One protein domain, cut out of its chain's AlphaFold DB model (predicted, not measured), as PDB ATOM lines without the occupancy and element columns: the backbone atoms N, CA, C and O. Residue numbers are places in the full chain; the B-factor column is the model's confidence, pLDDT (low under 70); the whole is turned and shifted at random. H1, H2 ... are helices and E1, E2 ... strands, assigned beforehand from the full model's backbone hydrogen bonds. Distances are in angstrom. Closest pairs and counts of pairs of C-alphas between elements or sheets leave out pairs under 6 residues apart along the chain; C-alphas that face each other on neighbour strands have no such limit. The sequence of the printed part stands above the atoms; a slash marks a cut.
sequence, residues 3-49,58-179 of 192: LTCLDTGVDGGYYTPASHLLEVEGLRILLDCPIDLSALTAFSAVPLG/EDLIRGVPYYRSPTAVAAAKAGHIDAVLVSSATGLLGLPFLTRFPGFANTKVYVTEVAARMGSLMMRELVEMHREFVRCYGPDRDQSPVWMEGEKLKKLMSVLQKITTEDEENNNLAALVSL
ATOM      1  N   LEU A   3     237.937 212.040 276.588       93.15
ATOM      2  CA  LEU A   3     237.150 210.921 276.081       93.15
ATOM      3  C   LEU A   3     235.764 210.988 276.721       93.15
ATOM      4  O   LEU A   3     235.655 211.019 277.943       93.15
ATOM      5  N   THR A   4     234.725 211.034 275.898       91.02
ATOM      6  CA  THR A   4     233.328 211.080 276.333       91.02
ATOM      7  C   THR A   4     232.661 209.776 275.928       91.02
ATOM      8  O   THR A   4     232.638 209.448 274.744       91.02
ATOM      9  N   CYS A   5     232.129 209.023 276.887       87.60
ATOM     10  CA  CYS A   5     231.301 207.862 276.578       87.60
ATOM     11  C   CYS A   5     229.935 208.343 276.074       87.60
ATOM     12  O   CYS A   5     229.341 209.239 276.672       87.60
ATOM     13  N   LEU A   6     229.481 207.810 274.940       84.67
ATOM     14  CA  LEU A   6     228.179 208.142 274.352       84.67
ATOM     15  C   LEU A   6     227.142 207.062 274.650       84.67
ATOM     16  O   LEU A   6     225.964 207.366 274.819       84.67
ATOM     17  N   ASP A   7     227.595 205.813 274.683       78.15
ATOM     18  CA  ASP A   7     226.828 204.664 275.133       78.15
ATOM     19  C   ASP A   7     227.810 203.647 275.714       78.15
ATOM     20  O   ASP A   7     228.844 203.360 275.098       78.15
ATOM     21  N   THR A   8     227.508 203.142 276.906       66.27
ATOM     22  CA  THR A   8     228.343 202.172 277.622       66.27
ATOM     23  C   THR A   8     228.110 200.747 277.138       66.27
ATOM     24  O   THR A   8     228.941 199.886 277.414       66.27
ATOM     25  N   GLY A   9     227.034 200.500 276.381       62.54
ATOM     26  CA  GLY A   9     226.694 199.166 275.907       62.54
ATOM     27  C   GLY A   9     226.381 198.220 277.061       62.54
ATOM     28  O   GLY A   9     227.199 197.383 277.445       62.54
ATOM     29  N   VAL A  10     225.208 198.389 277.666       56.43
ATOM     30  CA  VAL A  10     224.849 197.659 278.889       56.43
ATOM     31  C   VAL A  10     224.712 196.153 278.617       56.43
ATOM     32  O   VAL A  10     224.186 195.727 277.587       56.43
ATOM     33  N   ASP A  11     225.232 195.369 279.564       52.85
ATOM     34  CA  ASP A  11     225.277 193.899 279.654       52.85
ATOM     35  C   ASP A  11     226.209 193.137 278.700       52.85
ATOM     36  O   ASP A  11     226.149 191.908 278.632       52.85
ATOM     37  N   GLY A  12     227.104 193.811 277.966       48.41
ATOM     38  CA  GLY A  12     227.932 193.117 276.966       48.41
ATOM     39  C   GLY A  12     227.078 192.424 275.893       48.41
ATOM     40  O   GLY A  12     227.528 191.493 275.219       48.41
ATOM     41  N   GLY A  13     225.824 192.863 275.762       51.94
ATOM     42  CA  GLY A  13     224.870 192.340 274.811       51.94
ATOM     43  C   GLY A  13     225.257 192.746 273.396       51.94
ATOM     44  O   GLY A  13     225.648 193.877 273.126       51.94
ATOM     45  N   TYR A  14     225.075 191.825 272.454       57.63
ATOM     46  CA  TYR A  14     225.348 192.046 271.031       57.63
ATOM     47  C   TYR A  14     224.522 193.181 270.393       57.63
ATOM     48  O   TYR A  14     224.769 193.544 269.243       57.63
ATOM     49  N   TYR A  15     223.531 193.720 271.109       63.63
ATOM     50  CA  TYR A  15     222.554 194.675 270.595       63.63
ATOM     51  C   TYR A  15     222.908 196.141 270.855       63.63
ATOM     52  O   TYR A  15     222.370 196.991 270.155       63.63
ATOM     53  N   THR A  16     223.807 196.433 271.799       66.79
ATOM     54  CA  THR A  16     224.193 197.792 272.217       66.79
ATOM     55  C   THR A  16     225.718 197.910 272.281       66.79
ATOM     56  O   THR A  16     226.312 197.852 273.353       66.79
ATOM     57  N   PRO A  17     226.413 198.043 271.141       73.76
ATOM     58  CA  PRO A  17     227.854 198.265 271.159       73.76
ATOM     59  C   PRO A  17     228.189 199.609 271.819       73.76
ATOM     60  O   PRO A  17     227.464 200.590 271.645       73.76
ATOM     61  N   ALA A  18     229.310 199.669 272.537       81.81
ATOM     62  CA  ALA A  18     229.783 200.915 273.127       81.81
ATOM     63  C   ALA A  18     230.219 201.915 272.041       81.81
ATOM     64  O   ALA A  18     230.686 201.528 270.968       81.81
ATOM     65  N   SER A  19     230.101 203.210 272.327       87.75
ATOM     66  CA  SER A  19     230.590 204.270 271.437       87.75
ATOM     67  C   SER A  19     231.141 205.448 272.225       87.75
ATOM     68  O   SER A  19     230.679 205.753 273.327       87.75
ATOM     69  N   HIS A  20     232.160 206.107 271.673       91.24
ATOM     70  CA  HIS A  20     232.884 207.158 272.387       91.24
ATOM     71  C   HIS A  20     233.248 208.321 271.470       91.24
ATOM     72  O   HIS A  20     233.615 208.125 270.317       91.24
ATOM     73  N   LEU A  21     233.219 209.539 272.003       93.45
ATOM     74  CA  LEU A  21     233.745 210.730 271.350       93.45
ATOM     75  C   LEU A  21     235.086 211.107 271.980       93.45
ATOM     76  O   LEU A  21     235.158 211.452 273.161       93.45
ATOM     77  N   LEU A  22     236.145 211.056 271.182       94.66
ATOM     78  CA  LEU A  22     237.493 211.443 271.560       94.66
ATOM     79  C   LEU A  22     237.807 212.852 271.044       94.66
ATOM     80  O   LEU A  22     237.790 213.102 269.844       94.66
ATOM     81  N   GLU A  23     238.154 213.758 271.950       94.44
ATOM     82  CA  GLU A  23     238.602 215.114 271.640       94.44
ATOM     83  C   GLU A  23     240.105 215.262 271.930       94.44
ATOM     84  O   GLU A  23     240.557 215.144 273.078       94.44
ATOM     85  N   VAL A  24     240.901 215.536 270.895       94.24
ATOM     86  CA  VAL A  24     242.363 215.700 270.975       94.24
ATOM     87  C   VAL A  24     242.765 216.900 270.128       94.24
ATOM     88  O   VAL A  24     242.502 216.917 268.937       94.24
ATOM     89  N   GLU A  25     243.391 217.912 270.738       92.43
ATOM     90  CA  GLU A  25     243.914 219.096 270.024       92.43
ATOM     91  C   GLU A  25     242.885 219.806 269.117       92.43
ATOM     92  O   GLU A  25     243.219 220.357 268.075       92.43
ATOM     93  N   GLY A  26     241.609 219.802 269.518       90.62
ATOM     94  CA  GLY A  26     240.509 220.384 268.742       90.62
ATOM     95  C   GLY A  26     239.894 219.440 267.704       90.62
ATOM     96  O   GLY A  26     238.801 219.728 267.226       90.62
ATOM     97  N   LEU A  27     240.529 218.299 267.425       93.72
ATOM     98  CA  LEU A  27     239.965 217.229 266.608       93.72
ATOM     99  C   LEU A  27     238.961 216.415 267.415       93.72
ATOM    100  O   LEU A  27     239.193 216.091 268.582       93.72
ATOM    101  N   ARG A  28     237.863 216.044 266.767       94.08
ATOM    102  CA  ARG A  28     236.770 215.242 267.302       94.08
ATOM    103  C   ARG A  28     236.669 213.955 266.509       94.08
ATOM    104  O   ARG A  28     236.266 213.954 265.347       94.08
ATOM    105  N   ILE A  29     237.044 212.864 267.155       94.98
ATOM    106  CA  ILE A  29     237.099 211.535 266.564       94.98
ATOM    107  C   ILE A  29     236.030 210.680 267.226       94.98
ATOM    108  O   ILE A  29     236.031 210.499 268.442       94.98
ATOM    109  N   LEU A  30     235.115 210.152 266.429       94.48
ATOM    110  CA  LEU A  30     234.098 209.227 266.901       94.48
ATOM    111  C   LEU A  30     234.639 207.797 266.815       94.48
ATOM    112  O   LEU A  30     235.094 207.368 265.757       94.48
ATOM    113  N   LEU A  31     234.614 207.080 267.933       93.83
ATOM    114  CA  LEU A  31     235.025 205.685 268.037       93.83
ATOM    115  C   LEU A  31     233.770 204.817 268.004       93.83
ATOM    116  O   LEU A  31     233.005 204.811 268.971       93.83
ATOM    117  N   ASP A  32     233.599 204.116 266.885       92.93
ATOM    118  CA  ASP A  32     232.422 203.336 266.507       92.93
ATOM    119  C   ASP A  32     231.099 204.123 266.445       92.93
ATOM    120  O   ASP A  32     230.825 205.064 267.186       92.93
ATOM    121  N   CYS A  33     230.239 203.702 265.522       91.10
ATOM    122  CA  CYS A  33     228.919 204.259 265.245       91.10
ATOM    123  C   CYS A  33     227.863 203.152 265.241       91.10
ATOM    124  O   CYS A  33     227.319 202.835 264.185       91.10
ATOM    125  N   PRO A  34     227.563 202.528 266.380       90.47
ATOM    126  CA  PRO A  34     226.605 201.442 266.410       90.47
ATOM    127  C   PRO A  34     225.153 201.909 266.265       90.47
ATOM    128  O   PRO A  34     224.818 203.084 266.439       90.47
ATOM    129  N   ILE A  35     224.287 200.943 265.960       88.50
ATOM    130  CA  ILE A  35     222.839 201.053 266.134       88.50
ATOM    131  C   ILE A  35     222.448 200.133 267.280       88.50
ATOM    132  O   ILE A  35     222.832 198.966 267.284       88.50
ATOM    133  N   ASP A  36     221.645 200.651 268.199       83.98
ATOM    134  CA  ASP A  36     220.994 199.848 269.218       83.98
ATOM    135  C   ASP A  36     219.774 199.133 268.613       83.98
ATOM    136  O   ASP A  36     218.773 199.752 268.228       83.98
ATOM    137  N   LEU A  37     219.903 197.812 268.479       86.22
ATOM    138  CA  LEU A  37     218.886 196.928 267.907       86.22
ATOM    139  C   LEU A  37     217.924 196.369 268.961       86.22
ATOM    140  O   LEU A  37     216.956 195.702 268.599       86.22
ATOM    141  N   SER A  38     218.149 196.639 270.250       79.43
ATOM    142  CA  SER A  38     217.303 196.116 271.325       79.43
ATOM    143  C   SER A  38     215.864 196.626 271.241       79.43
ATOM    144  O   SER A  38     214.930 195.899 271.584       79.43
ATOM    145  N   ALA A  39     215.670 197.824 270.674       80.83
ATOM    146  CA  ALA A  39     214.364 198.401 270.371       80.83
ATOM    147  C   ALA A  39     213.467 197.442 269.576       80.83
ATOM    148  O   ALA A  39     212.259 197.425 269.793       80.83
ATOM    149  N   LEU A  40     214.046 196.611 268.695       85.83
ATOM    150  CA  LEU A  40     213.302 195.664 267.861       85.83
ATOM    151  C   LEU A  40     212.531 194.627 268.681       85.83
ATOM    152  O   LEU A  40     211.499 194.153 268.219       85.83
ATOM    153  N   THR A  41     212.978 194.315 269.901       83.04
ATOM    154  CA  THR A  41     212.284 193.370 270.794       83.04
ATOM    155  C   THR A  41     210.901 193.862 271.218       83.04
ATOM    156  O   THR A  41     210.039 193.056 271.558       83.04
ATOM    157  N   ALA A  42     210.661 195.175 271.156       84.22
ATOM    158  CA  ALA A  42     209.362 195.761 271.442       84.22
ATOM    159  C   ALA A  42     208.399 195.704 270.245       84.22
ATOM    160  O   ALA A  42     207.223 196.004 270.430       84.22
ATOM    161  N   PHE A  43     208.853 195.350 269.035       87.97
ATOM    162  CA  PHE A  43     208.037 195.366 267.816       87.97
ATOM    163  C   PHE A  43     207.612 193.962 267.388       87.97
ATOM    164  O   PHE A  43     208.397 193.016 267.413       87.97
ATOM    165  N   SER A  44     206.373 193.828 266.914       83.06
ATOM    166  CA  SER A  44     205.923 192.582 266.291       83.06
ATOM    167  C   SER A  44     206.364 192.524 264.830       83.06
ATOM    168  O   SER A  44     205.966 193.371 264.031       83.06
ATOM    169  N   ALA A  45     207.109 191.486 264.448       76.75
ATOM    170  CA  ALA A  45     207.503 191.252 263.055       76.75
ATOM    171  C   ALA A  45     206.328 190.839 262.145       76.75
ATOM    172  O   ALA A  45     206.452 190.888 260.926       76.75
ATOM    173  N   VAL A  46     205.184 190.441 262.720       76.71
ATOM    174  CA  VAL A  46     204.006 189.983 261.972       76.71
ATOM    175  C   VAL A  46     202.738 190.657 262.514       76.71
ATOM    176  O   VAL A  46     202.527 190.674 263.730       76.71
ATOM    177  N   PRO A  47     201.846 191.188 261.659       66.14
ATOM    178  CA  PRO A  47     200.522 191.617 262.098       66.14
ATOM    179  C   PRO A  47     199.723 190.403 262.602       66.14
ATOM    180  O   PRO A  47     199.386 189.520 261.816       66.14
ATOM    181  N   LEU A  48     199.420 190.315 263.905       63.35
ATOM    182  CA  LEU A  48     198.596 189.208 264.410       63.35
ATOM    183  C   LEU A  48     197.167 189.331 263.869       63.35
ATOM    184  O   LEU A  48     196.544 190.389 264.001       63.35
ATOM    185  N   GLY A  49     196.660 188.238 263.293       58.49
ATOM    186  CA  GLY A  49     195.252 188.082 262.935       58.49
ATOM    187  C   GLY A  49     194.350 188.086 264.172       58.49
ATOM    188  O   GLY A  49     194.815 187.866 265.287       58.49
ATOM    189  N   GLU A  58     199.525 191.146 272.622       61.41
ATOM    190  CA  GLU A  58     198.898 192.479 272.712       61.41
ATOM    191  C   GLU A  58     199.900 193.557 273.147       61.41
ATOM    192  O   GLU A  58     199.730 194.748 272.890       61.41
ATOM    193  N   ASP A  59     200.990 193.107 273.750       74.74
ATOM    194  CA  ASP A  59     201.992 193.932 274.377       74.74
ATOM    195  C   ASP A  59     203.044 194.474 273.390       74.74
ATOM    196  O   ASP A  59     203.751 195.433 273.713       74.74
ATOM    197  N   LEU A  60     203.147 193.910 272.187       81.19
ATOM    198  CA  LEU A  60     204.117 194.342 271.184       81.19
ATOM    199  C   LEU A  60     203.615 195.541 270.369       81.19
ATOM    200  O   LEU A  60     202.442 195.668 270.010       81.19
ATOM    201  N   ILE A  61     204.542 196.419 270.001       84.47
ATOM    202  CA  ILE A  61     204.290 197.545 269.113       84.47
ATOM    203  C   ILE A  61     204.089 197.019 267.692       84.47
ATOM    204  O   ILE A  61     204.974 196.433 267.068       84.47
ATOM    205  N   ARG A  62     202.890 197.254 267.164       83.21
ATOM    206  CA  ARG A  62     202.512 196.955 265.781       83.21
ATOM    207  C   ARG A  62     202.772 198.184 264.921       83.21
ATOM    208  O   ARG A  62     201.937 199.087 264.867       83.21
ATOM    209  N   GLY A  63     203.943 198.248 264.307       86.22
ATOM    210  CA  GLY A  63     204.336 199.381 263.483       86.22
ATOM    211  C   GLY A  63     205.749 199.248 262.943       86.22
ATOM    212  O   GLY A  63     206.467 198.300 263.256       86.22
ATOM    213  N   VAL A  64     206.144 200.225 262.133       88.05
ATOM    214  CA  VAL A  64     207.512 200.331 261.625       88.05
ATOM    215  C   VAL A  64     208.455 200.695 262.785       88.05
ATOM    216  O   VAL A  64     208.167 201.657 263.509       88.05
ATOM    217  N   PRO A  65     209.555 199.943 262.993       89.12
ATOM    218  CA  PRO A  65     210.466 200.169 264.102       89.12
ATOM    219  C   PRO A  65     211.341 201.400 263.902       89.12
ATOM    220  O   PRO A  65     211.777 201.710 262.791       89.12
ATOM    221  N   TYR A  66     211.636 202.062 265.019       88.18
ATOM    222  CA  TYR A  66     212.648 203.109 265.111       88.18
ATOM    223  C   TYR A  66     213.865 202.547 265.835       88.18
ATOM    224  O   TYR A  66     213.744 201.714 266.734       88.18
ATOM    225  N   TYR A  67     215.036 203.011 265.427       87.20
ATOM    226  CA  TYR A  67     216.322 202.521 265.896       87.20
ATOM    227  C   TYR A  67     216.984 203.587 266.745       87.20
ATOM    228  O   TYR A  67     216.868 204.770 266.433       87.20
ATOM    229  N   ARG A  68     217.708 203.193 267.790       85.02
ATOM    230  CA  ARG A  68     218.434 204.147 268.626       85.02
ATOM    231  C   ARG A  68     219.865 204.305 268.103       85.02
ATOM    232  O   ARG A  68     220.597 203.331 267.958       85.02
ATOM    233  N   SER A  69     220.254 205.540 267.793       86.94
ATOM    234  CA  SER A  69     221.615 205.901 267.378       86.94
ATOM    235  C   SER A  69     222.168 207.002 268.292       86.94
ATOM    236  O   SER A  69     221.980 208.193 268.022       86.94
ATOM    237  N   PRO A  70     222.858 206.629 269.387       82.64
ATOM    238  CA  PRO A  70     223.481 207.588 270.303       82.64
ATOM    239  C   PRO A  70     224.493 208.494 269.590       82.64
ATOM    240  O   PRO A  70     224.580 209.696 269.847       82.64
ATOM    241  N   THR A  71     225.212 207.930 268.620       87.41
ATOM    242  CA  THR A  71     226.224 208.637 267.837       87.41
ATOM    243  C   THR A  71     225.648 209.693 266.907       87.41
ATOM    244  O   THR A  71     226.273 210.738 266.740       87.41
ATOM    245  N   ALA A  72     224.446 209.494 266.358       85.36
ATOM    246  CA  ALA A  72     223.773 210.529 265.579       85.36
ATOM    247  C   ALA A  72     223.458 211.762 266.439       85.36
ATOM    248  O   ALA A  72     223.703 212.891 266.017       85.36
ATOM    249  N   VAL A  73     222.994 211.561 267.677       84.41
ATOM    250  CA  VAL A  73     222.746 212.662 268.625       84.41
ATOM    251  C   VAL A  73     224.046 213.355 269.011       84.41
ATOM    252  O   VAL A  73     224.105 214.584 269.046       84.41
ATOM    253  N   ALA A  74     225.098 212.584 269.285       85.75
ATOM    254  CA  ALA A  74     226.405 213.129 269.625       85.75
ATOM    255  C   ALA A  74     226.994 213.963 268.479       85.75
ATOM    256  O   ALA A  74     227.445 215.084 268.708       85.75
ATOM    257  N   ALA A  75     226.925 213.461 267.243       85.89
ATOM    258  CA  ALA A  75     227.371 214.180 266.056       85.89
ATOM    259  C   ALA A  75     226.566 215.469 265.833       85.89
ATOM    260  O   ALA A  75     227.154 216.514 265.557       85.89
ATOM    261  N   ALA A  76     225.243 215.430 266.035       85.70
ATOM    262  CA  ALA A  76     224.389 216.614 265.956       85.70
ATOM    263  C   ALA A  76     224.767 217.675 267.006       85.70
ATOM    264  O   ALA A  76     224.871 218.855 266.677       85.70
ATOM    265  N   LYS A  77     225.012 217.258 268.256       86.29
ATOM    266  CA  LYS A  77     225.430 218.144 269.359       86.29
ATOM    267  C   LYS A  77     226.833 218.712 269.149       86.29
ATOM    268  O   LYS A  77     227.080 219.867 269.481       86.29
ATOM    269  N   ALA A  78     227.750 217.912 268.607       85.36
ATOM    270  CA  ALA A  78     229.098 218.361 268.292       85.36
ATOM    271  C   ALA A  78     229.099 219.358 267.116       85.36
ATOM    272  O   ALA A  78     229.894 220.295 267.102       85.36
ATOM    273  N   GLY A  79     228.228 219.183 266.123       85.04
ATOM    274  CA  GLY A  79     228.154 220.023 264.921       85.04
ATOM    275  C   GLY A  79     229.200 219.684 263.848       85.04
ATOM    276  O   GLY A  79     228.929 219.859 262.663       85.04
ATOM    277  N   HIS A  80     230.361 219.144 264.237       88.59
ATOM    278  CA  HIS A  80     231.387 218.605 263.339       88.59
ATOM    279  C   HIS A  80     232.123 217.426 263.987       88.59
ATOM    280  O   HIS A  80     232.360 217.440 265.201       88.59
ATOM    281  N   ILE A  81     232.493 216.447 263.161       92.55
ATOM    282  CA  ILE A  81     233.315 215.281 263.499       92.55
ATOM    283  C   ILE A  81     234.416 215.195 262.439       92.55
ATOM    284  O   ILE A  81     234.118 215.119 261.251       92.55
ATOM    285  N   ASP A  82     235.680 215.217 262.846       94.54
ATOM    286  CA  ASP A  82     236.819 215.210 261.920       94.54
ATOM    287  C   ASP A  82     237.069 213.814 261.348       94.54
ATOM    288  O   ASP A  82     237.387 213.652 260.167       94.54
ATOM    289  N   ALA A  83     236.893 212.791 262.185       95.18
ATOM    290  CA  ALA A  83     237.058 211.410 261.772       95.18
ATOM    291  C   ALA A  83     236.132 210.447 262.520       95.18
ATOM    292  O   ALA A  83     235.756 210.676 263.668       95.18
ATOM    293  N   VAL A  84     235.817 209.330 261.876       95.50
ATOM    294  CA  VAL A  84     235.193 208.158 262.490       95.50
ATOM    295  C   VAL A  84     236.180 207.006 262.392       95.50
ATOM    296  O   VAL A  84     236.623 206.676 261.295       95.50
ATOM    297  N   LEU A  85     236.513 206.385 263.519       95.47
ATOM    298  CA  LEU A  85     237.296 205.157 263.573       95.47
ATOM    299  C   LEU A  85     236.366 203.995 263.912       95.47
ATOM    300  O   LEU A  85     235.742 203.993 264.971       95.47
ATOM    301  N   VAL A  86     236.286 203.014 263.018       94.31
ATOM    302  CA  VAL A  86     235.397 201.858 263.146       94.31
ATOM    303  C   VAL A  86     236.217 200.610 263.448       94.31
ATOM    304  O   VAL A  86     237.028 200.168 262.631       94.31
ATOM    305  N   SER A  87     235.994 200.034 264.626       91.60
ATOM    306  CA  SER A  87     236.695 198.850 265.123       91.60
ATOM    307  C   SER A  87     236.076 197.541 264.623       91.60
ATOM    308  O   SER A  87     236.773 196.535 264.486       91.60
ATOM    309  N   SER A  88     234.771 197.540 264.332       90.68
ATOM    310  CA  SER A  88     233.991 196.333 264.045       90.68
ATOM    311  C   SER A  88     232.871 196.578 263.032       90.68
ATOM    312  O   SER A  88     232.444 197.706 262.797       90.68
ATOM    313  N   ALA A  89     232.349 195.501 262.440       92.44
ATOM    314  CA  ALA A  89     231.246 195.581 261.481       92.44
ATOM    315  C   ALA A  89     229.963 196.189 262.086       92.44
ATOM    316  O   ALA A  89     229.267 196.956 261.422       92.44
ATOM    317  N   THR A  90     229.665 195.894 263.356       90.50
ATOM    318  CA  THR A  90     228.516 196.457 264.088       90.50
ATOM    319  C   THR A  90     228.694 197.942 264.381       90.50
ATOM    320  O   THR A  90     227.728 198.701 264.290       90.50
ATOM    321  N   GLY A  91     229.929 198.378 264.646       91.58
ATOM    322  CA  GLY A  91     230.297 199.786 264.785       91.58
ATOM    323  C   GLY A  91     230.118 200.605 263.503       91.58
ATOM    324  O   GLY A  91     230.198 201.827 263.547       91.58
ATOM    325  N   LEU A  92     229.845 199.976 262.358       91.77
ATOM    326  CA  LEU A  92     229.564 200.688 261.114       91.77
ATOM    327  C   LEU A  92     228.076 201.038 260.960       91.77
ATOM    328  O   LEU A  92     227.754 201.977 260.239       91.77
ATOM    329  N   LEU A  93     227.160 200.303 261.603       92.06
ATOM    330  CA  LEU A  93     225.729 200.293 261.255       92.06
ATOM    331  C   LEU A  93     225.052 201.669 261.314       92.06
ATOM    332  O   LEU A  93     224.167 201.949 260.514       92.06
ATOM    333  N   GLY A  94     225.469 202.534 262.234       91.34
ATOM    334  CA  GLY A  94     224.937 203.882 262.435       91.34
ATOM    335  C   GLY A  94     225.607 204.945 261.569       91.34
ATOM    336  O   GLY A  94     225.123 206.075 261.505       91.34
ATOM    337  N   LEU A  95     226.682 204.606 260.851       92.49
ATOM    338  CA  LEU A  95     227.390 205.525 259.959       92.49
ATOM    339  C   LEU A  95     226.474 206.187 258.913       92.49
ATOM    340  O   LEU A  95     226.588 207.401 258.726       92.49
ATOM    341  N   PRO A  96     225.513 205.488 258.271       91.71
ATOM    342  CA  PRO A  96     224.610 206.130 257.321       91.71
ATOM    343  C   PRO A  96     223.729 207.213 257.960       91.71
ATOM    344  O   PRO A  96     223.296 208.127 257.262       91.71
ATOM    345  N   PHE A  97     223.478 207.178 259.275       89.71
ATOM    346  CA  PHE A  97     222.790 208.281 259.953       89.71
ATOM    347  C   PHE A  97     223.664 209.525 260.042       89.71
ATOM    348  O   PHE A  97     223.148 210.631 259.901       89.71
ATOM    349  N   LEU A  98     224.980 209.350 260.189       89.25
ATOM    350  CA  LEU A  98     225.913 210.468 260.229       89.25
ATOM    351  C   LEU A  98     225.979 211.214 258.895       89.25
ATOM    352  O   LEU A  98     226.075 212.437 258.887       89.25
ATOM    353  N   THR A  99     225.802 210.503 257.777       87.58
ATOM    354  CA  THR A  99     225.764 211.111 256.431       87.58
ATOM    355  C   THR A  99     224.620 212.115 256.234       87.58
ATOM    356  O   THR A  99     224.639 212.885 255.277       87.58
ATOM    357  N   ARG A 100     223.620 212.133 257.132       84.78
ATOM    358  CA  ARG A 100     222.517 213.108 257.113       84.78
ATOM    359  C   ARG A 100     222.928 214.478 257.665       84.78
ATOM    360  O   ARG A 100     222.213 215.449 257.430       84.78
ATOM    361  N   PHE A 101     224.040 214.572 258.398       83.65
ATOM    362  CA  PHE A 101     224.506 215.835 258.968       83.65
ATOM    363  C   PHE A 101     225.385 216.599 257.969       83.65
ATOM    364  O   PHE A 101     226.324 216.019 257.426       83.65
ATOM    365  N   PRO A 102     225.166 217.916 257.771       83.80
ATOM    366  CA  PRO A 102     225.975 218.728 256.856       83.80
ATOM    367  C   PRO A 102     227.482 218.683 257.144       83.80
ATOM    368  O   PRO A 102     228.288 218.733 256.221       83.80
ATOM    369  N   GLY A 103     227.864 218.548 258.419       83.52
ATOM    370  CA  GLY A 103     229.263 218.456 258.840       83.52
ATOM    371  C   GLY A 103     229.974 217.170 258.411       83.52
ATOM    372  O   GLY A 103     231.198 217.132 258.452       83.52
ATOM    373  N   PHE A 104     229.242 216.141 257.968       87.89
ATOM    374  CA  PHE A 104     229.830 214.850 257.610       87.89
ATOM    375  C   PHE A 104     230.610 214.872 256.290       87.89
ATOM    376  O   PHE A 104     231.461 214.020 256.063       87.89
ATOM    377  N   ALA A 105     230.363 215.856 255.418       86.36
ATOM    378  CA  ALA A 105     231.045 215.962 254.124       86.36
ATOM    379  C   ALA A 105     232.582 216.033 254.244       86.36
ATOM    380  O   ALA A 105     233.281 215.606 253.330       86.36
ATOM    381  N   ASN A 106     233.096 216.536 255.371       89.42
ATOM    382  CA  ASN A 106     234.530 216.661 255.640       89.42
ATOM    383  C   ASN A 106     235.058 215.588 256.612       89.42
ATOM    384  O   ASN A 106     236.232 215.619 256.979       89.42
ATOM    385  N   THR A 107     234.209 214.651 257.039       93.41
ATOM    386  CA  THR A 107     234.573 213.599 257.989       93.41
ATOM    387  C   THR A 107     235.298 212.462 257.278       93.41
ATOM    388  O   THR A 107     234.786 211.880 256.322       93.41
ATOM    389  N   LYS A 108     236.475 212.079 257.780       94.84
ATOM    390  CA  LYS A 108     237.201 210.899 257.286       94.84
ATOM    391  C   LYS A 108     236.750 209.641 258.015       94.84
ATOM    392  O   LYS A 108     236.724 209.616 259.239       94.84
ATOM    393  N   VAL A 109     236.435 208.576 257.285       95.09
ATOM    394  CA  VAL A 109     236.063 207.286 257.886       95.09
ATOM    395  C   VAL A 109     237.224 206.311 257.743       95.09
ATOM    396  O   VAL A 109     237.644 206.001 256.634       95.09
ATOM    397  N   TYR A 110     237.721 205.818 258.872       96.42
ATOM    398  CA  TYR A 110     238.764 204.805 258.959       96.42
ATOM    399  C   TYR A 110     238.139 203.488 259.406       96.42
ATOM    400  O   TYR A 110     237.555 203.398 260.486       96.42
ATOM    401  N   VAL A 111     238.256 202.461 258.572       95.78
ATOM    402  CA  VAL A 111     237.684 201.134 258.808       95.78
ATOM    403  C   VAL A 111     238.574 200.089 258.140       95.78
ATOM    404  O   VAL A 111     239.187 200.359 257.110       95.78
ATOM    405  N   THR A 112     238.669 198.895 258.722       95.68
ATOM    406  CA  THR A 112     239.362 197.779 258.060       95.68
ATOM    407  C   THR A 112     238.514 197.238 256.911       95.68
ATOM    408  O   THR A 112     237.285 197.224 256.990       95.68
ATOM    409  N   GLU A 113     239.148 196.728 255.853       95.98
ATOM    410  CA  GLU A 113     238.431 196.157 254.704       95.98
ATOM    411  C   GLU A 113     237.425 195.070 255.132       95.98
ATOM    412  O   GLU A 113     236.285 195.033 254.665       95.98
ATOM    413  N   VAL A 114     237.817 194.215 256.082       95.69
ATOM    414  CA  VAL A 114     236.966 193.141 256.614       95.69
ATOM    415  C   VAL A 114     235.740 193.710 257.332       95.69
ATOM    416  O   VAL A 114     234.617 193.302 257.029       95.69
ATOM    417  N   ALA A 115     235.930 194.675 258.239       94.36
ATOM    418  CA  ALA A 115     234.821 195.308 258.954       94.36
ATOM    419  C   ALA A 115     233.883 196.053 257.995       94.36
ATOM    420  O   ALA A 115     232.669 196.014 258.182       94.36
ATOM    421  N   ALA A 116     234.417 196.663 256.936       94.91
ATOM    422  CA  ALA A 116     233.621 197.342 255.925       94.91
ATOM    423  C   ALA A 116     232.784 196.383 255.073       94.91
ATOM    424  O   ALA A 116     231.584 196.597 254.899       94.91
ATOM    425  N   ARG A 117     233.390 195.293 254.580       95.53
ATOM    426  CA  ARG A 117     232.678 194.262 253.808       95.53
ATOM    427  C   ARG A 117     231.581 193.610 254.648       95.53
ATOM    428  O   ARG A 117     230.443 193.510 254.192       95.53
ATOM    429  N   MET A 118     231.900 193.210 255.880       94.76
ATOM    430  CA  MET A 118     230.925 192.617 256.800       94.76
ATOM    431  C   MET A 118     229.835 193.621 257.191       94.76
ATOM    432  O   MET A 118     228.655 193.295 257.110       94.76
ATOM    433  N   GLY A 119     230.208 194.852 257.545       93.37
ATOM    434  CA  GLY A 119     229.267 195.910 257.906       93.37
ATOM    435  C   GLY A 119     228.305 196.235 256.763       93.37
ATOM    436  O   GLY A 119     227.106 196.338 256.992       93.37
ATOM    437  N   SER A 120     228.793 196.294 255.522       93.76
ATOM    438  CA  SER A 120     227.961 196.490 254.326       93.76
ATOM    439  C   SER A 120     226.917 195.383 254.147       93.76
ATOM    440  O   SER A 120     225.741 195.673 253.911       93.76
ATOM    441  N   LEU A 121     227.302 194.112 254.327       94.65
ATOM    442  CA  LEU A 121     226.350 192.994 254.306       94.65
ATOM    443  C   LEU A 121     225.306 193.129 255.422       94.65
ATOM    444  O   LEU A 121     224.112 193.046 255.148       94.65
ATOM    445  N   MET A 122     225.733 193.424 256.652       93.59
ATOM    446  CA  MET A 122     224.825 193.611 257.790       93.59
ATOM    447  C   MET A 122     223.846 194.771 257.570       93.59
ATOM    448  O   MET A 122     222.662 194.646 257.870       93.59
ATOM    449  N   MET A 123     224.309 195.890 257.008       93.58
ATOM    450  CA  MET A 123     223.448 197.025 256.680       93.58
ATOM    451  C   MET A 123     222.392 196.667 255.634       93.58
ATOM    452  O   MET A 123     221.265 197.149 255.734       93.58
ATOM    453  N   ARG A 124     222.748 195.858 254.628       94.24
ATOM    454  CA  ARG A 124     221.810 195.400 253.596       94.24
ATOM    455  C   ARG A 124     220.733 194.504 254.193       94.24
ATOM    456  O   ARG A 124     219.559 194.762 253.952       94.24
ATOM    457  N   GLU A 125     221.119 193.536 255.022       93.42
ATOM    458  CA  GLU A 125     220.170 192.680 255.749       93.42
ATOM    459  C   GLU A 125     219.244 193.505 256.653       93.42
ATOM    460  O   GLU A 125     218.031 193.300 256.663       93.42
ATOM    461  N   LEU A 126     219.785 194.510 257.352       92.11
ATOM    462  CA  LEU A 126     218.998 195.412 258.194       92.11
ATOM    463  C   LEU A 126     217.959 196.206 257.379       92.11
ATOM    464  O   LEU A 126     216.820 196.367 257.820       92.11
ATOM    465  N   VAL A 127     218.329 196.672 256.180       92.76
ATOM    466  CA  VAL A 127     217.416 197.362 255.252       92.76
ATOM    467  C   VAL A 127     216.342 196.422 254.710       92.76
ATOM    468  O   VAL A 127     215.182 196.828 254.655       92.76
ATOM    469  N   GLU A 128     216.684 195.187 254.336       92.43
ATOM    470  CA  GLU A 128     215.695 194.197 253.888       92.43
ATOM    471  C   GLU A 128     214.705 193.847 255.001       92.43
ATOM    472  O   GLU A 128     213.496 193.927 254.794       92.43
ATOM    473  N   MET A 129     215.188 193.584 256.217       90.73
ATOM    474  CA  MET A 129     214.322 193.353 257.375       90.73
ATOM    475  C   MET A 129     213.372 194.538 257.613       90.73
ATOM    476  O   MET A 129     212.176 194.351 257.832       90.73
ATOM    477  N   HIS A 130     213.870 195.773 257.532       91.06
ATOM    478  CA  HIS A 130     213.035 196.963 257.693       91.06
ATOM    479  C   HIS A 130     211.999 197.125 256.570       91.06
ATOM    480  O   HIS A 130     210.882 197.580 256.822       91.06
ATOM    481  N   ARG A 131     212.326 196.725 255.333       89.83
ATOM    482  CA  ARG A 131     211.366 196.714 254.217       89.83
ATOM    483  C   ARG A 131     210.191 195.787 254.496       89.83
ATOM    484  O   ARG A 131     209.074 196.152 254.138       89.83
ATOM    485  N   GLU A 132     210.406 194.658 255.165       89.94
ATOM    486  CA  GLU A 132     209.312 193.765 255.567       89.94
ATOM    487  C   GLU A 132     208.375 194.428 256.584       89.94
ATOM    488  O   GLU A 132     207.159 194.409 256.392       89.94
ATOM    489  N   PHE A 133     208.907 195.138 257.585       88.98
ATOM    490  CA  PHE A 133     208.074 195.943 258.490       88.98
ATOM    491  C   PHE A 133     207.242 196.985 257.732       88.98
ATOM    492  O   PHE A 133     206.042 197.114 257.969       88.98
ATOM    493  N   VAL A 134     207.857 197.700 256.786       88.25
ATOM    494  CA  VAL A 134     207.167 198.698 255.951       88.25
ATOM    495  C   VAL A 134     206.105 198.055 255.051       88.25
ATOM    496  O   VAL A 134     205.051 198.649 254.828       88.25
ATOM    497  N   ARG A 135     206.333 196.838 254.541       87.54
ATOM    498  CA  ARG A 135     205.329 196.083 253.772       87.54
ATOM    499  C   ARG A 135     204.139 195.680 254.642       87.54
ATOM    500  O   ARG A 135     203.005 195.807 254.193       87.54
ATOM    501  N   CYS A 136     204.389 195.225 255.869       86.21
ATOM    502  CA  CYS A 136     203.349 194.770 256.792       86.21
ATOM    503  C   CYS A 136     202.517 195.910 257.396       86.21
ATOM    504  O   CYS A 136     201.304 195.766 257.530       86.21
ATOM    505  N   TYR A 137     203.152 197.021 257.774       85.21
ATOM    506  CA  TYR A 137     202.507 198.113 258.519       85.21
ATOM    507  C   TYR A 137     202.251 199.373 257.684       85.21
ATOM    508  O   TYR A 137     201.562 200.284 258.141       85.21
ATOM    509  N   GLY A 138     202.756 199.413 256.451       82.94
ATOM    510  CA  GLY A 138     202.742 200.592 255.596       82.94
ATOM    511  C   GLY A 138     203.957 201.500 255.833       82.94
ATOM    512  O   GLY A 138     204.671 201.359 256.825       82.94
ATOM    513  N   PRO A 139     204.238 202.428 254.904       78.17
ATOM    514  CA  PRO A 139     205.299 203.407 255.098       78.17
ATOM    515  C   PRO A 139     204.923 204.409 256.189       78.17
ATOM    516  O   PRO A 139     203.749 204.758 256.323       78.17
ATOM    517  N   ASP A 140     205.932 204.945 256.878       68.41
ATOM    518  CA  ASP A 140     205.807 206.159 257.691       68.41
ATOM    519  C   ASP A 140     205.373 207.315 256.772       68.41
ATOM    520  O   ASP A 140     206.197 207.959 256.115       68.41
ATOM    521  N   ARG A 141     204.059 207.511 256.611       58.95
ATOM    522  CA  ARG A 141     203.486 208.640 255.853       58.95
ATOM    523  C   ARG A 141     203.386 209.899 256.711       58.95
ATOM    524  O   ARG A 141     203.352 210.994 256.157       58.95
ATOM    525  N   ASP A 142     203.415 209.727 258.026       53.46
ATOM    526  CA  ASP A 142     203.342 210.788 259.019       53.46
ATOM    527  C   ASP A 142     204.742 211.065 259.585       53.46
ATOM    528  O   ASP A 142     205.575 210.163 259.674       53.46
ATOM    529  N   GLN A 143     205.025 212.318 259.963       60.60
ATOM    530  CA  GLN A 143     206.327 212.711 260.537       60.60
ATOM    531  C   GLN A 143     206.667 211.936 261.826       60.60
ATOM    532  O   GLN A 143     207.833 211.874 262.212       60.60
ATOM    533  N   SER A 144     205.663 211.318 262.453       66.29
ATOM    534  CA  SER A 144     205.775 210.402 263.584       66.29
ATOM    535  C   SER A 144     204.727 209.282 263.460       66.29
ATOM    536  O   SER A 144     203.555 209.588 263.237       66.29
ATOM    537  N   PRO A 145     205.088 207.999 263.634       74.50
ATOM    538  CA  PRO A 145     204.124 206.901 263.644       74.50
ATOM    539  C   PRO A 145     203.106 207.039 264.783       74.50
ATOM    540  O   PRO A 145     203.470 207.434 265.886       74.50
ATOM    541  N   VAL A 146     201.868 206.583 264.574       74.63
ATOM    542  CA  VAL A 146     200.788 206.612 265.590       74.63
ATOM    543  C   VAL A 146     201.188 205.932 266.909       74.63
ATOM    544  O   VAL A 146     200.760 206.336 267.985       74.63
ATOM    545  N   TRP A 147     202.034 204.895 266.865       77.84
ATOM    546  CA  TRP A 147     202.499 204.211 268.078       77.84
ATOM    547  C   TRP A 147     203.454 205.058 268.934       77.84
ATOM    548  O   TRP A 147     203.659 204.733 270.101       77.84
ATOM    549  N   MET A 148     204.036 206.120 268.371       77.97
ATOM    550  CA  MET A 148     204.948 207.024 269.074       77.97
ATOM    551  C   MET A 148     204.208 207.923 270.078       77.97
ATOM    552  O   MET A 148     204.833 208.600 270.887       77.97
ATOM    553  N   GLU A 149     202.877 207.902 270.075       75.56
ATOM    554  CA  GLU A 149     202.051 208.615 271.039       75.56
ATOM    555  C   GLU A 149     201.722 207.735 272.263       75.56
ATOM    556  O   GLU A 149     201.487 206.527 272.172       75.56
ATOM    557  N   GLY A 150     201.673 208.357 273.445       77.71
ATOM    558  CA  GLY A 150     201.088 207.755 274.646       77.71
ATOM    559  C   GLY A 150     201.871 206.589 275.271       77.71
ATOM    560  O   GLY A 150     203.076 206.668 275.514       77.71
ATOM    561  N   GLU A 151     201.150 205.526 275.639       79.91
ATOM    562  CA  GLU A 151     201.657 204.412 276.460       79.91
ATOM    563  C   GLU A 151     202.656 203.509 275.727       79.91
ATOM    564  O   GLU A 151     203.589 202.995 276.343       79.91
ATOM    565  N   LYS A 152     202.520 203.358 274.405       80.59
ATOM    566  CA  LYS A 152     203.425 202.532 273.590       80.59
ATOM    567  C   LYS A 152     204.840 203.106 273.553       80.59
ATOM    568  O   LYS A 152     205.803 202.350 273.677       80.59
ATOM    569  N   LEU A 153     204.979 204.433 273.472       80.82
ATOM    570  CA  LEU A 153     206.282 205.085 273.588       80.82
ATOM    571  C   LEU A 153     206.884 204.876 274.979       80.82
ATOM    572  O   LEU A 153     208.047 204.504 275.081       80.82
ATOM    573  N   LYS A 154     206.096 205.048 276.050       81.30
ATOM    574  CA  LYS A 154     206.561 204.764 277.421       81.30
ATOM    575  C   LYS A 154     207.041 203.321 277.559       81.30
ATOM    576  O   LYS A 154     208.063 203.076 278.192       81.30
ATOM    577  N   LYS A 155     206.347 202.377 276.921       77.87
ATOM    578  CA  LYS A 155     206.751 200.975 276.878       77.87
ATOM    579  C   LYS A 155     208.085 200.783 276.164       77.87
ATOM    580  O   LYS A 155     208.975 200.169 276.748       77.87
ATOM    581  N   LEU A 156     208.258 201.341 274.965       80.21
ATOM    582  CA  LEU A 156     209.541 201.301 274.257       80.21
ATOM    583  C   LEU A 156     210.662 201.897 275.116       80.21
ATOM    584  O   LEU A 156     211.702 201.272 275.294       80.21
ATOM    585  N   MET A 157     210.421 203.068 275.706       80.09
ATOM    586  CA  MET A 157     211.374 203.722 276.598       80.09
ATOM    587  C   MET A 157     211.714 202.852 277.807       80.09
ATOM    588  O   MET A 157     212.877 202.793 278.172       80.09
ATOM    589  N   SER A 158     210.754 202.120 278.378       76.98
ATOM    590  CA  SER A 158     211.022 201.187 279.478       76.98
ATOM    591  C   SER A 158     211.883 199.994 279.052       76.98
ATOM    592  O   SER A 158     212.718 199.543 279.832       76.98
ATOM    593  N   VAL A 159     211.719 199.492 277.821       74.85
ATOM    594  CA  VAL A 159     212.579 198.436 277.259       74.85
ATOM    595  C   VAL A 159     213.997 198.970 277.091       74.85
ATOM    596  O   VAL A 159     214.937 198.322 277.529       74.85
ATOM    597  N   LEU A 160     214.143 200.183 276.554       73.99
ATOM    598  CA  LEU A 160     215.446 200.823 276.364       73.99
ATOM    599  C   LEU A 160     216.119 201.195 277.696       73.99
ATOM    600  O   LEU A 160     217.303 200.942 277.862       73.99
ATOM    601  N   GLN A 161     215.383 201.732 278.673       68.12
ATOM    602  CA  GLN A 161     215.903 202.108 279.998       68.12
ATOM    603  C   GLN A 161     216.308 200.903 280.842       68.12
ATOM    604  O   GLN A 161     217.298 200.976 281.559       68.12
ATOM    605  N   LYS A 162     215.608 199.766 280.728       58.34
ATOM    606  CA  LYS A 162     216.081 198.504 281.328       58.34
ATOM    607  C   LYS A 162     217.465 198.104 280.809       58.34
ATOM    608  O   LYS A 162     218.168 197.372 281.488       58.34
ATOM    609  N   ILE A 163     217.832 198.611 279.634       54.41
ATOM    610  CA  ILE A 163     219.115 198.409 278.962       54.41
ATOM    611  C   ILE A 163     220.012 199.649 279.132       54.41
ATOM    612  O   ILE A 163     221.123 199.680 278.647       54.41
ATOM    613  N   THR A 164     219.577 200.711 279.813       48.90
ATOM    614  CA  THR A 164     220.413 201.885 280.111       48.90
ATOM    615  C   THR A 164     220.202 202.297 281.561       48.90
ATOM    616  O   THR A 164     219.475 203.236 281.872       48.90
ATOM    617  N   THR A 165     220.836 201.575 282.481       42.72
ATOM    618  CA  THR A 165     221.061 202.084 283.834       42.72
ATOM    619  C   THR A 165     222.160 203.139 283.741       42.72
ATOM    620  O   THR A 165     223.310 202.746 283.585       42.72
ATOM    621  N   GLU A 166     221.810 204.436 283.737       46.48
ATOM    622  CA  GLU A 166     222.525 205.493 284.497       46.48
ATOM    623  C   GLU A 166     222.130 206.956 284.200       46.48
ATOM    624  O   GLU A 166     222.491 207.801 285.006       46.48
ATOM    625  N   ASP A 167     221.318 207.300 283.188       47.38
ATOM    626  CA  ASP A 167     220.956 208.719 282.951       47.38
ATOM    627  C   ASP A 167     219.440 208.944 282.770       47.38
ATOM    628  O   ASP A 167     218.865 208.724 281.699       47.38
ATOM    629  N   GLU A 168     218.780 209.405 283.841       44.91
ATOM    630  CA  GLU A 168     217.322 209.608 283.931       44.91
ATOM    631  C   GLU A 168     216.789 210.911 283.301       44.91
ATOM    632  O   GLU A 168     215.575 211.061 283.160       44.91
ATOM    633  N   GLU A 169     217.623 211.847 282.845       44.22
ATOM    634  CA  GLU A 169     217.129 213.175 282.453       44.22
ATOM    635  C   GLU A 169     217.335 213.507 280.959       44.22
ATOM    636  O   GLU A 169     218.333 214.064 280.511       44.22
ATOM    637  N   ASN A 170     216.262 213.272 280.193       45.13
ATOM    638  CA  ASN A 170     215.767 214.244 279.209       45.13
ATOM    639  C   ASN A 170     216.468 214.379 277.830       45.13
ATOM    640  O   ASN A 170     216.595 215.495 277.334       45.13
ATOM    641  N   ASN A 171     216.871 213.298 277.135       51.28
ATOM    642  CA  ASN A 171     217.292 213.414 275.712       51.28
ATOM    643  C   ASN A 171     217.129 212.171 274.801       51.28
ATOM    644  O   ASN A 171     217.533 212.210 273.638       51.28
ATOM    645  N   ASN A 172     216.533 211.069 275.266       59.43
ATOM    646  CA  ASN A 172     216.610 209.791 274.539       59.43
ATOM    647  C   ASN A 172     215.750 209.699 273.262       59.43
ATOM    648  O   ASN A 172     216.076 208.916 272.373       59.43
ATOM    649  N   LEU A 173     214.699 210.517 273.118       62.83
ATOM    650  CA  LEU A 173     213.861 210.506 271.908       62.83
ATOM    651  C   LEU A 173     214.609 211.005 270.669       62.83
ATOM    652  O   LEU A 173     214.381 210.491 269.580       62.83
ATOM    653  N   ALA A 174     215.543 211.947 270.835       63.96
ATOM    654  CA  ALA A 174     216.354 212.459 269.731       63.96
ATOM    655  C   ALA A 174     217.248 211.375 269.102       63.96
ATOM    656  O   ALA A 174     217.703 211.535 267.971       63.96
ATOM    657  N   ALA A 175     217.500 210.279 269.828       78.37
ATOM    658  CA  ALA A 175     218.271 209.149 269.331       78.37
ATOM    659  C   ALA A 175     217.434 208.162 268.511       78.37
ATOM    660  O   ALA A 175     218.026 207.356 267.794       78.37
ATOM    661  N   LEU A 176     216.098 208.204 268.602       84.14
ATOM    662  CA  LEU A 176     215.216 207.332 267.832       84.14
ATOM    663  C   LEU A 176     215.088 207.847 266.398       84.14
ATOM    664  O   LEU A 176     214.530 208.911 266.139       84.14
ATOM    665  N   VAL A 177     215.589 207.063 265.451       85.18
ATOM    666  CA  VAL A 177     215.634 207.400 264.031       85.18
ATOM    667  C   VAL A 177     215.031 206.283 263.186       85.18
ATOM    668  O   VAL A 177     215.258 205.096 263.424       85.18
ATOM    669  N   SER A 178     214.282 206.665 262.151       86.63
ATOM    670  CA  SER A 178     213.871 205.736 261.095       86.63
ATOM    671  C   SER A 178     215.096 205.282 260.291       86.63
ATOM    672  O   SER A 178     216.005 206.090 260.016       86.63
ATOM    673  N   LEU A 179     215.124 203.998 259.911       89.06
ATOM    674  CA  LEU A 179     216.257 203.397 259.207       89.06
ATOM    675  C   LEU A 179     216.559 204.143 257.900       89.06
ATOM    676  O   LEU A 179     215.700 204.750 257.257       89.06
TER     677      LEU A 179
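Overview. This is residues 3 to 49 and 58 to 179 of the 192 residues of the protein "Os03g0243200 protein" of Oryza sativa subsp. japonica (UniProt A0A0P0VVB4). A twisted five-stranded sheet makes a wall at one end of an elongated body, and the long helix H5 leaves its edge strand E5 and runs along the body to the other end. H2 packs on one face of the sheet; at the far end H1 and H6 sit together, and from there the printed part folds back through H7, which packs on H2. The printed part has 169 residues, with seven named helices and five named strands in the order E1 E2 E3 H1 H2 E4 H3 H4 E5 H5 H6 H7, and its class is mixed, helices and strands. The sheet is mixed, E1, E2, E3, E4, E5 from edge to edge, antiparallel up to E3 and parallel from there on. The whole is compact, with a radius of gyration of the C-alphas of 16.2 A, and spans 56 by 36 by 31 A.

Arrangement. E1, residues 3 to 7, E2, residues 19 to 24, and E3, residues 27 to 31, form a meander, each strand the antiparallel neighbour of the one before. E1 and E2 are a hairpin, with N 4 and O 21 2.8 A apart; E2 and E3 are another, with N 22 and O 29 2.8 A apart. E4, residues 83 to 86, is parallel to E3, with N 85 and O 30 2.8 A apart, and E5, residues 108 to 111, is parallel to E4, with N 84 and O 108 2.8 A apart. H2, residues 70 to 78, is on the sheet at a height over the sheet of 9.0 A. It lies over E2 and runs along the strands, at 12 degrees to E2 on the local plane. H3, residues 95 to 98, and H4, residues 102 to 106, stand between E4 and E5 in a strand-helix-strand unit, two parallel neighbour strands joined through helices, with a right-handed crossover. H2 touches H3, the C-alphas of Ala 72 and Leu 98 being 5.8 A apart. H4 touches no helix but is near H2. H5, residues 113 to 137, touches no helix and only grazes the sheet, with residues 115 to 119. H6, residues 151 to 162, touches H1, residues 38 to 42, with residues 155 to 160 alone; the closest C-alphas, of Ala 42 and Leu 156, are 6.2 A apart. H7, residues 172 to 175, touches H2, with the C-alphas of Pro 70 and Ala 175 5.5 A apart, and is near H6. Residues 67 to 68 pair with residues 176 to 177, antiparallel. In H2, H5 and H6 every O i to N i+4 pair is within hydrogen-bond range; H1 has 0 of 1 but 2 of 2 O i to N i+3 pairs, H4 has 0 of 1 and 0 of 2, and H3 and H7 are too short for an i+4 pair.

Along the chain. E1 begins at C-alpha 3, (237.150, 210.921, 276.081). E2 is 16.4 A long and H2 12.3 A. H5 measures 36.2 A from C-alpha 113 at (238.431, 196.157, 254.704) to C-alpha 137 at (202.507, 198.113, 258.519). H6 is 16.3 A long, and H7 ends at C-alpha 175, (218.271, 209.149, 269.331).

Size, cuts and confidence. The two C-alphas farthest apart are those of Glu 25 and Gly 49, 58.1 A. Residues 50 to 57 are not printed, and C-alphas 49 and 58 are 11.3 A apart across the cut. The links from E1 to E2 and from H5 to H6 are long. The mean pLDDT of the printed part is 81.8; it is under 70 at residues 8 to 16, 47 to 49, 58, 140 to 144 and 161 to 174.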